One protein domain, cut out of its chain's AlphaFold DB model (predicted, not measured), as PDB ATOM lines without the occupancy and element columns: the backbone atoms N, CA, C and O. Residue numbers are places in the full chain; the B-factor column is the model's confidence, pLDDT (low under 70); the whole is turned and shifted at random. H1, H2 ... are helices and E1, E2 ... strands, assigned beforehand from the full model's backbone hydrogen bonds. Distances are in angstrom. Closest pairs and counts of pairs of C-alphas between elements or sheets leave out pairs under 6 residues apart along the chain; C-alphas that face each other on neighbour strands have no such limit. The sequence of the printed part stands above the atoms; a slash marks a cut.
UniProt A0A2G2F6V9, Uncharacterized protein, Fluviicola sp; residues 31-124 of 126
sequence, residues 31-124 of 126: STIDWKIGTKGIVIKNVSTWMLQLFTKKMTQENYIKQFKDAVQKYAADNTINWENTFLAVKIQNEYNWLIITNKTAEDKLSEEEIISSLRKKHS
ATOM      1  N   SER A  31     177.331 231.654 231.468       97.06
ATOM      2  CA  SER A  31     178.403 230.705 231.138       97.06
ATOM      3  C   SER A  31     179.788 231.350 231.156       97.06
ATOM      4  O   SER A  31     180.015 232.405 230.549       97.06
ATOM      5  N   THR A  32     180.735 230.651 231.778       97.88
ATOM      6  CA  THR A  32     182.131 231.068 231.892       97.88
ATOM      7  C   THR A  32     183.055 230.250 230.993       97.88
ATOM      8  O   THR A  32     182.713 229.152 230.555       97.88
ATOM      9  N   ILE A  33     184.214 230.820 230.676       97.31
ATOM     10  CA  ILE A  33     185.292 230.171 229.926       97.31
ATOM     11  C   ILE A  33     186.644 230.681 230.433       97.31
ATOM     12  O   ILE A  33     186.745 231.822 230.887       97.31
ATOM     13  N   ASP A  34     187.688 229.863 230.327       96.94
ATOM     14  CA  ASP A  34     189.068 230.339 230.409       96.94
ATOM     15  C   ASP A  34     189.469 230.862 229.031       96.94
ATOM     16  O   ASP A  34     189.611 230.109 228.064       96.94
ATOM     17  N   TRP A  35     189.584 232.181 228.917       95.88
ATOM     18  CA  TRP A  35     189.790 232.832 227.637       95.88
ATOM     19  C   TRP A  35     191.270 232.950 227.312       95.88
ATOM     20  O   TRP A  35     192.041 233.510 228.090       95.88
ATOM     21  N   LYS A  36     191.649 232.450 226.137       95.62
ATOM     22  CA  LYS A  36     193.008 232.527 225.612       95.62
ATOM     23  C   LYS A  36     193.079 233.567 224.498       95.62
ATOM     24  O   LYS A  36     192.391 233.443 223.487       95.62
ATOM     25  N   ILE A  37     193.931 234.567 224.683       94.00
ATOM     26  CA  ILE A  37     194.190 235.638 223.718       94.00
ATOM     27  C   ILE A  37     195.479 235.296 222.973       94.00
ATOM     28  O   ILE A  37     196.533 235.187 223.599       94.00
ATOM     29  N   GLY A  38     195.388 235.125 221.654       90.06
ATOM     30  CA  GLY A  38     196.499 234.687 220.803       90.06
ATOM     31  C   GLY A  38     196.822 233.188 220.907       90.06
ATOM     32  O   GLY A  38     196.361 232.472 221.800       90.06
ATOM     33  N   THR A  39     197.634 232.685 219.983       84.69
ATOM     34  CA  THR A  39     197.958 231.258 219.822       84.69
ATOM     35  C   THR A  39     198.805 230.692 220.965       84.69
ATOM     36  O   THR A  39     198.589 229.550 221.376       84.69
ATOM     37  N   LYS A  40     199.704 231.485 221.559       71.31
ATOM     38  CA  LYS A  40     200.530 231.127 222.737       71.31
ATOM     39  C   LYS A  40     200.305 232.049 223.946       71.31
ATOM     40  O   LYS A  40     201.107 232.051 224.873       71.31
ATOM     41  N   GLY A  41     199.262 232.877 223.913       83.88
ATOM     42  CA  GLY A  41     199.269 234.129 224.664       83.88
ATOM     43  C   GLY A  41     198.683 234.103 226.073       83.88
ATOM     44  O   GLY A  41     199.092 233.338 226.943       83.88
ATOM     45  N   ILE A  42     197.807 235.065 226.336       94.25
ATOM     46  CA  ILE A  42     197.348 235.425 227.680       94.25
ATOM     47  C   ILE A  42     196.118 234.586 228.016       94.25
ATOM     48  O   ILE A  42     195.168 234.569 227.238       94.25
ATOM     49  N   VAL A  43     196.128 233.907 229.165       95.81
ATOM     50  CA  VAL A  43     194.982 233.123 229.649       95.81
ATOM     51  C   VAL A  43     194.341 233.842 230.825       95.81
ATOM     52  O   VAL A  43     194.983 234.046 231.852       95.81
ATOM     53  N   ILE A  44     193.069 234.206 230.680       96.06
ATOM     54  CA  ILE A  44     192.286 234.875 231.719       96.06
ATOM     55  C   ILE A  44     191.128 233.968 232.099       96.06
ATOM     56  O   ILE A  44     190.280 233.630 231.273       96.06
ATOM     57  N   LYS A  45     191.122 233.550 233.363       95.75
ATOM     58  CA  LYS A  45     190.234 232.494 233.836       95.75
ATOM     59  C   LYS A  45     188.846 233.000 234.194       95.75
ATOM     60  O   LYS A  45     188.698 234.115 234.705       95.75
ATOM     61  N   ASN A  46     187.869 232.112 234.020       96.06
ATOM     62  CA  ASN A  46     186.506 232.249 234.525       96.06
ATOM     63  C   ASN A  46     185.783 233.537 234.071       96.06
ATOM     64  O   ASN A  46     185.147 234.235 234.864       96.06
ATOM     65  N   VAL A  47     185.904 233.872 232.784       97.50
ATOM     66  CA  VAL A  47     185.315 235.080 232.186       97.50
ATOM     67  C   VAL A  47     184.009 234.791 231.454       97.50
ATOM     68  O   VAL A  47     183.765 233.663 231.035       97.50
ATOM     69  N   SER A  48     183.158 235.803 231.265       97.75
ATOM     70  CA  SER A  48     181.883 235.637 230.551       97.75
ATOM     71  C   SER A  48     182.093 235.282 229.079       97.75
ATOM     72  O   SER A  48     182.612 236.082 228.295       97.75
ATOM     73  N   THR A  49     181.574 234.119 228.674       96.56
ATOM     74  CA  THR A  49     181.597 233.673 227.272       96.56
ATOM     75  C   THR A  49     180.871 234.668 226.367       96.56
ATOM     76  O   THR A  49     181.374 235.050 225.309       96.56
ATOM     77  N   TRP A  50     179.688 235.125 226.784       95.56
ATOM     78  CA  TRP A  50     178.871 236.027 225.973       95.56
ATOM     79  C   TRP A  50     179.454 237.425 225.880       95.56
ATOM     80  O   TRP A  50     179.432 238.012 224.803       95.56
ATOM     81  N   MET A  51     180.018 237.954 226.966       94.94
ATOM     82  CA  MET A  51     180.622 239.283 226.921       94.94
ATOM     83  C   MET A  51     181.776 239.326 225.909       94.94
ATOM     84  O   MET A  51     181.859 240.250 225.101       94.94
ATOM     85  N   LEU A  52     182.597 238.274 225.865       94.81
ATOM     86  CA  LEU A  52     183.638 238.137 224.853       94.81
ATOM     87  C   LEU A  52     183.054 238.015 223.443       94.81
ATOM     88  O   LEU A  52     183.448 238.769 222.555       94.81
ATOM     89  N   GLN A  53     182.078 237.131 223.226       92.31
ATOM     90  CA  GLN A  53     181.477 236.930 221.900       92.31
ATOM     91  C   GLN A  53     180.835 238.194 221.317       92.31
ATOM     92  O   GLN A  53     180.874 238.393 220.100       92.31
ATOM     93  N   LEU A  54     180.229 239.018 222.170       91.88
ATOM     94  CA  LEU A  54     179.501 240.216 221.768       91.88
ATOM     95  C   LEU A  54     180.418 241.424 221.571       91.88
ATOM     96  O   LEU A  54     180.232 242.177 220.617       91.88
ATOM     97  N   PHE A  55     181.405 241.608 222.450       92.06
ATOM     98  CA  PHE A  55     182.137 242.875 222.561       92.06
ATOM     99  C   PHE A  55     183.588 242.823 222.087       92.06
ATOM    100  O   PHE A  55     184.301 243.817 222.228       92.06
ATOM    101  N   THR A  56     184.017 241.701 221.499       90.06
ATOM    102  CA  THR A  56     185.356 241.567 220.895       90.06
ATOM    103  C   THR A  56     185.348 241.471 219.367       90.06
ATOM    104  O   THR A  56     186.397 241.565 218.736       90.06
ATOM    105  N   LYS A  57     184.172 241.329 218.735       79.38
ATOM    106  CA  LYS A  57     184.042 241.240 217.264       79.38
ATOM    107  C   LYS A  57     184.092 242.594 216.555       79.38
ATOM    108  O   LYS A  57     184.491 242.670 215.399       79.38
ATOM    109  N   LYS A  58     183.639 243.653 217.226       70.31
ATOM    110  CA  LYS A  58     183.673 245.047 216.765       70.31
ATOM    111  C   LYS A  58     183.994 245.915 217.978       70.31
ATOM    112  O   LYS A  58     183.544 245.600 219.082       70.31
ATOM    113  N   MET A  59     184.756 246.994 217.782       60.66
ATOM    114  CA  MET A  59     185.105 247.914 218.867       60.66
ATOM    115  C   MET A  59     183.813 248.409 219.527       60.66
ATOM    116  O   MET A  59     182.977 249.052 218.885       60.66
ATOM    117  N   THR A  60     183.611 248.039 220.791       70.12
ATOM    118  CA  THR A  60     182.379 248.352 221.516       70.12
ATOM    119  C   THR A  60     182.682 249.257 222.697       70.12
ATOM    120  O   THR A  60     183.665 249.067 223.403       70.12
ATOM    121  N   GLN A  61     181.841 250.272 222.885       79.94
ATOM    122  CA  GLN A  61     181.981 251.236 223.972       79.94
ATOM    123  C   GLN A  61     181.777 250.553 225.334       79.94
ATOM    124  O   GLN A  61     180.898 249.700 225.485       79.94
ATOM    125  N   GLU A  62     182.551 250.975 226.336       84.06
ATOM    126  CA  GLU A  62     182.524 250.408 227.693       84.06
ATOM    127  C   GLU A  62     181.141 250.468 228.360       84.06
ATOM    128  O   GLU A  62     180.790 249.601 229.161       84.06
ATOM    129  N   ASN A  63     180.323 251.467 228.012       89.38
ATOM    130  CA  ASN A  63     178.963 251.617 228.530       89.38
ATOM    131  C   ASN A  63     178.073 250.398 228.223       89.38
ATOM    132  O   ASN A  63     177.305 249.979 229.087       89.38
ATOM    133  N   TYR A  64     178.189 249.795 227.037       90.38
ATOM    134  CA  TYR A  64     177.410 248.613 226.666       90.38
ATOM    135  C   TYR A  64     177.872 247.369 227.419       90.38
ATOM    136  O   TYR A  64     177.050 246.521 227.748       90.38
ATOM    137  N   ILE A  65     179.165 247.285 227.735       91.44
ATOM    138  CA  ILE A  65     179.727 246.187 228.522       91.44
ATOM    139  C   ILE A  65     179.151 246.238 229.945       91.44
ATOM    140  O   ILE A  65     178.654 245.231 230.444       91.44
ATOM    141  N   LYS A  66     179.123 247.424 230.572       93.44
ATOM    142  CA  LYS A  66     178.498 247.617 231.894       93.44
ATOM    143  C   LYS A  66     177.005 247.265 231.875       93.44
ATOM    144  O   LYS A  66     176.571 246.440 232.665       93.44
ATOM    145  N   GLN A  67     176.254 247.779 230.900       94.62
ATOM    146  CA  GLN A  67     174.821 247.474 230.765       94.62
ATOM    147  C   GLN A  67     174.551 245.984 230.510       94.62
ATOM    148  O   GLN A  67     173.542 245.443 230.959       94.62
ATOM    149  N   PHE A  68     175.445 245.290 229.801       95.31
ATOM    150  CA  PHE A  68     175.318 243.849 229.607       95.31
ATOM    151  C   PHE A  68     175.594 243.063 230.891       95.31
ATOM    152  O   PHE A  68     174.880 242.099 231.157       95.31
ATOM    153  N   LYS A  69     176.572 243.478 231.712       96.38
ATOM    154  CA  LYS A  69     176.781 242.901 233.051       96.38
ATOM    155  C   LYS A  69     175.498 242.988 233.880       96.38
ATOM    156  O   LYS A  69     175.085 241.973 234.433       96.38
ATOM    157  N   ASP A  70     174.851 244.151 233.904       95.88
ATOM    158  CA  ASP A  70     173.606 244.346 234.656       95.88
ATOM    159  C   ASP A  70     172.500 243.398 234.158       95.88
ATOM    160  O   ASP A  70     171.780 242.786 234.951       95.88
ATOM    161  N   ALA A  71     172.408 243.191 232.839       95.69
ATOM    162  CA  ALA A  71     171.491 242.216 232.256       95.69
ATOM    163  C   ALA A  71     171.818 240.775 232.688       95.69
ATOM    164  O   ALA A  71     170.908 240.017 233.024       95.69
ATOM    165  N   VAL A  72     173.097 240.383 232.720       96.50
ATOM    166  CA  VAL A  72     173.498 239.049 233.200       96.50
ATOM    167  C   VAL A  72     173.137 238.877 234.671       96.50
ATOM    168  O   VAL A  72     172.517 237.879 235.019       96.50
ATOM    169  N   GLN A  73     173.442 239.858 235.521       95.94
ATOM    170  CA  GLN A  73     173.103 239.812 236.946       95.94
ATOM    171  C   GLN A  73     171.587 239.749 237.179       95.94
ATOM    172  O   GLN A  73     171.142 239.101 238.120       95.94
ATOM    173  N   LYS A  74     170.784 240.353 236.294       96.12
ATOM    174  CA  LYS A  74     169.320 240.261 236.340       96.12
ATOM    175  C   LYS A  74     168.786 238.864 236.008       96.12
ATOM    176  O   LYS A  74     167.805 238.442 236.612       96.12
ATOM    177  N   TYR A  75     169.363 238.180 235.020       95.81
ATOM    178  CA  TYR A  75     168.818 236.914 234.506       95.81
ATOM    179  C   TYR A  75     169.569 235.658 234.968       95.81
ATOM    180  O   TYR A  75     169.086 234.552 234.745       95.81
ATOM    181  N   ALA A  76     170.735 235.820 235.588       95.00
ATOM    182  CA  ALA A  76     171.571 234.762 236.147       95.00
ATOM    183  C   ALA A  76     172.319 235.317 237.370       95.00
ATOM    184  O   ALA A  76     173.532 235.508 237.331       95.00
ATOM    185  N   ALA A  77     171.594 235.667 238.434       93.44
ATOM    186  CA  ALA A  77     172.160 236.335 239.611       93.44
ATOM    187  C   ALA A  77     173.248 235.507 240.326       93.44
ATOM    188  O   ALA A  77     174.174 236.072 240.899       93.44
ATOM    189  N   ASP A  78     173.156 234.183 240.236       94.00
ATOM    190  CA  ASP A  78     174.045 233.172 240.815       94.00
ATOM    191  C   ASP A  78     175.209 232.766 239.893       94.00
ATOM    192  O   ASP A  78     175.909 231.786 240.155       94.00
ATOM    193  N   ASN A  79     175.434 233.502 238.800       95.19
ATOM    194  CA  ASN A  79     176.540 233.220 237.893       95.19
ATOM    195  C   ASN A  79     177.900 233.273 238.613       95.19
ATOM    196  O   ASN A  79     178.130 234.079 239.514       95.19
ATOM    197  N   THR A  80     178.841 232.463 238.138       96.19
ATOM    198  CA  THR A  80     180.204 232.393 238.675       96.19
ATOM    199  C   THR A  80     181.187 233.288 237.920       96.19
ATOM    200  O   THR A  80     182.393 233.121 238.074       96.19
ATOM    201  N   ILE A  81     180.716 234.228 237.090       97.94
ATOM    202  CA  ILE A  81     181.580 235.053 236.237       97.94
ATOM    203  C   ILE A  81     182.477 235.939 237.100       97.94
ATOM    204  O   ILE A  81     182.003 236.747 237.901       97.94
ATOM    205  N   ASN A  82     183.787 235.878 236.859       97.69
ATOM    206  CA  ASN A  82     184.701 236.889 237.368       97.69
ATOM    207  C   ASN A  82     184.603 238.143 236.485       97.69
ATOM    208  O   ASN A  82     185.155 238.204 235.382       97.69
ATOM    209  N   TRP A  83     183.860 239.146 236.957       95.81
ATOM    210  CA  TRP A  83     183.606 240.374 236.200       95.81
ATOM    211  C   TRP A  83     184.863 241.203 235.965       95.81
ATOM    212  O   TRP A  83     185.028 241.715 234.862       95.81
ATOM    213  N   GLU A  84     185.754 241.303 236.949       95.38
ATOM    214  CA  GLU A  84     187.028 242.019 236.813       95.38
ATOM    215  C   GLU A  84     187.877 241.406 235.695       95.38
ATOM    216  O   GLU A  84     188.229 242.087 234.728       95.38
ATOM    217  N   ASN A  85     188.074 240.087 235.750       96.69
ATOM    218  CA  ASN A  85     188.749 239.335 234.699       96.69
ATOM    219  C   ASN A  85     188.036 239.472 233.351       96.69
ATOM    220  O   ASN A  85     188.686 239.551 232.314       96.69
ATOM    221  N   THR A  86     186.702 239.510 233.338       96.56
ATOM    222  CA  THR A  86     185.934 239.634 232.094       96.56
ATOM    223  C   THR A  86     186.160 240.994 231.434       96.56
ATOM    224  O   THR A  86     186.415 241.048 230.230       96.56
ATOM    225  N   PHE A  87     186.112 242.090 232.198       95.12
ATOM    226  CA  PHE A  87     186.408 243.426 231.675       95.12
ATOM    227  C   PHE A  87     187.839 243.504 231.143       95.12
ATOM    228  O   PHE A  87     188.060 244.005 230.037       95.12
ATOM    229  N   LEU A  88     188.796 242.950 231.892       95.00
ATOM    230  CA  LEU A  88     190.192 242.872 231.479       95.00
ATOM    231  C   LEU A  88     190.357 242.066 230.181       95.00
ATOM    232  O   LEU A  88     191.016 242.527 229.250       95.00
ATOM    233  N   ALA A  89     189.702 240.910 230.072       95.50
ATOM    234  CA  ALA A  89     189.767 240.059 228.889       95.50
ATOM    235  C   ALA A  89     189.189 240.732 227.645       95.50
ATOM    236  O   ALA A  89     189.813 240.682 226.587       95.50
ATOM    237  N   VAL A  90     188.047 241.418 227.759       94.81
ATOM    238  CA  VAL A  90     187.479 242.181 226.636       94.81
ATOM    239  C   VAL A  90     188.421 243.305 226.211       94.81
ATOM    240  O   VAL A  90     188.633 243.501 225.013       94.81
ATOM    241  N   LYS A  91     189.013 244.025 227.171       93.50
ATOM    242  CA  LYS A  91     189.966 245.102 226.888       93.50
ATOM    243  C   LYS A  91     191.190 244.577 226.140       93.50
ATOM    244  O   LYS A  91     191.482 245.059 225.049       93.50
ATOM    245  N   ILE A  92     191.858 243.557 226.679       94.69
ATOM    246  CA  ILE A  92     193.066 242.986 226.069       94.69
ATOM    247  C   ILE A  92     192.743 242.361 224.711       94.69
ATOM    248  O   ILE A  92     193.501 242.559 223.769       94.69
ATOM    249  N   GLN A  93     191.614 241.659 224.567       94.69
ATOM    250  CA  GLN A  93     191.226 241.066 223.286       94.69
ATOM    251  C   GLN A  93     190.979 242.135 222.215       94.69
ATOM    252  O   GLN A  93     191.376 241.948 221.068       94.69
ATOM    253  N   ASN A  94     190.339 243.252 222.566       93.00
ATOM    254  CA  ASN A  94     190.121 244.352 221.626       93.00
ATOM    255  C   ASN A  94     191.431 245.039 221.228       93.00
ATOM    256  O   ASN A  94     191.626 245.326 220.048       93.00
ATOM    257  N   GLU A  95     192.339 245.262 222.181       93.31
ATOM    258  CA  GLU A  95     193.674 245.795 221.890       93.31
ATOM    259  C   GLU A  95     194.484 244.834 221.010       93.31
ATOM    260  O   GLU A  95     195.073 245.262 220.020       93.31
ATOM    261  N   TYR A  96     194.445 243.533 221.304       94.50
ATOM    262  CA  TYR A  96     195.052 242.488 220.481       94.50
ATOM    263  C   TYR A  96     194.486 242.488 219.056       94.50
ATOM    264  O   TYR A  96     195.242 242.514 218.089       94.50
ATOM    265  N   ASN A  97     193.157 242.518 218.908       92.75
ATOM    266  CA  ASN A  97     192.504 242.559 217.600       92.75
ATOM    267  C   ASN A  97     192.918 243.802 216.807       92.75
ATOM    268  O   ASN A  97     193.168 243.701 215.608       92.75
ATOM    269  N   TRP A  98     193.011 244.959 217.469       91.75
ATOM    270  CA  TRP A  98     193.472 246.194 216.842       91.75
ATOM    271  C   TRP A  98     194.922 246.073 216.366       91.75
ATOM    272  O   TRP A  98     195.175 246.314 215.188       91.75
ATOM    273  N   LEU A  99     195.831 245.598 217.227       93.06
ATOM    274  CA  LEU A  99     197.241 245.392 216.884       93.06
ATOM    275  C   LEU A  99     197.401 244.428 215.704       93.06
ATOM    276  O   LEU A  99     198.131 244.731 214.770       93.06
ATOM    277  N   ILE A 100     196.678 243.305 215.687       92.69
ATOM    278  CA  ILE A 100     196.719 242.353 214.568       92.69
ATOM    279  C   ILE A 100     196.236 242.991 213.261       92.69
ATOM    280  O   ILE A 100     196.792 242.710 212.201       92.69
ATOM    281  N   ILE A 101     195.200 243.832 213.306       92.00
ATOM    282  CA  ILE A 101     194.678 244.514 212.116       92.00
ATOM    283  C   ILE A 101     195.686 245.545 211.601       92.00
ATOM    284  O   ILE A 101     195.997 245.522 210.413       92.00
ATOM    285  N   THR A 102     196.222 246.411 212.464       92.00
ATOM    286  CA  THR A 102     197.174 247.459 212.056       92.00
ATOM    287  C   THR A 102     198.520 246.887 211.620       92.00
ATOM    288  O   THR A 102     199.129 247.391 210.683       92.00
ATOM    289  N   ASN A 103     198.958 245.787 212.236       93.38
ATOM    290  CA  ASN A 103     200.209 245.109 211.898       93.38
ATOM    291  C   ASN A 103     200.204 244.494 210.487       93.38
ATOM    292  O   ASN A 103     201.257 244.280 209.895       93.38
ATOM    293  N   LYS A 104     199.028 244.226 209.898       91.94
ATOM    294  CA  LYS A 104     198.940 243.720 208.515       91.94
ATOM    295  C   LYS A 104     199.472 244.716 207.487       91.94
ATOM    296  O   LYS A 104     199.961 244.282 206.446       91.94
ATOM    297  N   THR A 105     199.355 246.010 207.775       93.06
ATOM    298  CA  THR A 105     199.714 247.114 206.874       93.06
ATOM    299  C   THR A 105     200.923 247.915 207.356       93.06
ATOM    300  O   THR A 105     201.246 248.924 206.742       93.06
ATOM    301  N   ALA A 106     201.559 247.515 208.461       92.31
ATOM    302  CA  ALA A 106     202.753 248.174 208.976       92.31
ATOM    303  C   ALA A 106     203.980 247.845 208.109       92.31
ATOM    304  O   ALA A 106     204.091 246.725 207.602       92.31
ATOM    305  N   GLU A 107     204.886 248.817 207.959       91.56
ATOM    306  CA  GLU A 107     206.193 248.615 207.313       91.56
ATOM    307  C   GLU A 107     207.030 247.616 208.123       91.56
ATOM    308  O   GLU A 107     207.458 246.592 207.591       91.56
ATOM    309  N   ASP A 108     207.129 247.847 209.435       91.81
ATOM    310  CA  ASP A 108     207.752 246.932 210.388       91.81
ATOM    311  C   ASP A 108     206.690 246.065 211.070       91.81
ATOM    312  O   ASP A 108     205.897 246.531 211.895       91.81
ATOM    313  N   LYS A 109     206.664 244.777 210.715       93.94
ATOM    314  CA  LYS A 109     205.718 243.819 211.290       93.94
ATOM    315  C   LYS A 109     206.232 243.263 212.606       93.94
ATOM    316  O   LYS A 109     207.315 242.694 212.667       93.94
ATOM    317  N   LEU A 110     205.382 243.321 213.620       93.19
ATOM    318  CA  LEU A 110     205.566 242.604 214.873       93.19
ATOM    319  C   LEU A 110     205.143 241.141 214.714       93.19
ATOM    320  O   LEU A 110     204.121 240.832 214.090       93.19
ATOM    321  N   SER A 111     205.895 240.238 215.326       94.19
ATOM    322  CA  SER A 111     205.453 238.869 215.586       94.19
ATOM    323  C   SER A 111     204.286 238.839 216.579       94.19
ATOM    324  O   SER A 111     204.045 239.782 217.342       94.19
ATOM    325  N   GLU A 112     203.542 237.731 216.598       93.25
ATOM    326  CA  GLU A 112     202.478 237.544 217.588       93.25
ATOM    327  C   GLU A 112     203.056 237.519 219.012       93.25
ATOM    328  O   GLU A 112     202.472 238.098 219.926       93.25
ATOM    329  N   GLU A 113     204.235 236.920 219.199       94.12
ATOM    330  CA  GLU A 113     204.957 236.916 220.469       94.12
ATOM    331  C   GLU A 113     205.281 238.333 220.975       94.12
ATOM    332  O   GLU A 113     205.083 238.616 222.160       94.12
ATOM    333  N   GLU A 114     205.710 239.246 220.101       94.81
ATOM    334  CA  GLU A 114     205.975 240.647 220.461       94.81
ATOM    335  C   GLU A 114     204.693 241.396 220.836       94.81
ATOM    336  O   GLU A 114     204.659 242.102 221.848       94.81
ATOM    337  N   ILE A 115     203.611 241.189 220.078       95.44
ATOM    338  CA  ILE A 115     202.291 241.750 220.395       95.44
ATOM    339  C   ILE A 115     201.842 241.270 221.779       95.44
ATOM    340  O   ILE A 115     201.488 242.085 222.634       95.44
ATOM    341  N   ILE A 116     201.907 239.963 222.042       95.75
ATOM    342  CA  ILE A 116     201.541 239.380 223.335       95.75
ATOM    343  C   ILE A 116     202.426 239.919 224.465       95.75
ATOM    344  O   ILE A 116     201.901 240.276 225.521       95.75
ATOM    345  N   SER A 117     203.741 240.022 224.258       94.19
ATOM    346  CA  SER A 117     204.680 240.579 225.239       94.19
ATOM    347  C   SER A 117     204.346 242.036 225.580       94.19
ATOM    348  O   SER A 117     204.262 242.407 226.755       94.19
ATOM    349  N   SER A 118     204.042 242.852 224.565       94.19
ATOM    350  CA  SER A 118     203.638 244.248 224.760       94.19
ATOM    351  C   SER A 118     202.339 244.372 225.568       94.19
ATOM    352  O   SER A 118     202.245 245.211 226.468       94.19
ATOM    353  N   LEU A 119     201.361 243.493 225.314       95.38
ATOM    354  CA  LEU A 119     200.089 243.468 226.033       95.38
ATOM    355  C   LEU A 119     200.286 243.016 227.483       95.38
ATOM    356  O   LEU A 119     199.738 243.637 228.391       95.38
ATOM    357  N   ARG A 120     201.110 241.989 227.721       94.75
ATOM    358  CA  ARG A 120     201.458 241.541 229.077       94.75
ATOM    359  C   ARG A 120     202.066 242.673 229.893       94.75
ATOM    360  O   ARG A 120     201.573 242.978 230.974       94.75
ATOM    361  N   LYS A 121     203.063 243.363 229.330       95.19
ATOM    362  CA  LYS A 121     203.709 244.510 229.976       95.19
ATOM    363  C   LYS A 121     202.724 245.649 230.251       95.19
ATOM    364  O   LYS A 121     202.724 246.199 231.346       95.19
ATOM    365  N   LYS A 122     201.873 245.994 229.279       96.06
ATOM    366  CA  LYS A 122     200.907 247.099 229.396       96.06
ATOM    367  C   LYS A 122     199.855 246.867 230.483       96.06
ATOM    368  O   LYS A 122     199.436 247.824 231.128       96.06
ATOM    369  N   HIS A 123     199.415 245.624 230.661       94.44
ATOM    370  CA  HIS A 123     198.382 245.258 231.635       94.44
ATOM    371  C   HIS A 123     198.956 244.623 232.908       94.44
ATOM    372  O   HIS A 123     198.199 244.057 233.692       94.44
ATOM    373  N   SER A 124     200.273 244.719 233.118       93.19
ATOM    374  CA  SER A 124     200.977 244.172 234.287       93.19
ATOM    375  C   SER A 124     200.680 242.686 234.535       93.19
ATOM    376  O   SER A 124     200.503 242.257 235.673       93.19
TER     377      SER A 124
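What this domain is: This is residues 31 to 124 of the 126 residues of an uncharacterized protein of Fluviicola sp (UniProt A0A2G2F6V9). One long helix, H3, runs along much of a rod-shaped body, with the hairpin of strands E1 and E2 packed over its residues 83 to 97. The short H1 and then H2 lie to one side, H2 reaching toward one end of the rod, while H4 crosses H3 on another side. The 94 printed residues hold two named strands and four named helices in the order E1 E2 H1 H2 H3 H4; the sheet E1 - E2 is antiparallel and the class is mostly helix. The whole is compact, with a radius of gyration of the C-alphas of 14.2 A, and spans 48 by 22 by 19 A.

Where its parts are: E1, residues 32 to 37, begins at C-alpha 32 (182.131, 231.068, 231.892), and E2 is residues 42 to 48. H1 is residues 49 to 55. H2, residues 62 to 75, is 20.4 A long. H3, residues 83 to 103, is 29.8 A long. H4, residues 112 to 122, ends at C-alpha 122 (200.907, 247.099, 229.396).

How they stand to each other: In the hairpin E1 and E2, N 35 and O 44 are 2.9 A apart, within hydrogen-bond range. The closest C-alphas of E2 and H3, Val 47 and Thr 86, are 4.6 A apart. H1 touches H3 at a steep tilt of 49 degrees, C-alphas 52 and 90 being closest at 5.9 A. H1 and H2, a helical hairpin, only just touch, with 3 pairs of C-alphas within 8 A, the closest being Met 51 and Ile 65 at 7.1 A. H3 and H4 touch at a steep tilt of 46 degrees, opposite ways, closest at C-alphas 92 and 119, 7.0 A. H2 and H4 are apart. Every O i to N i+4 pair is within hydrogen-bond range in H1, H2, H3 and H4.

The domain as a whole: The two C-alphas farthest apart, Asp 78 and Glu 107, are 48.9 A apart. The printed part has no cut and no long link. Residue 59 alone has a pLDDT under 70.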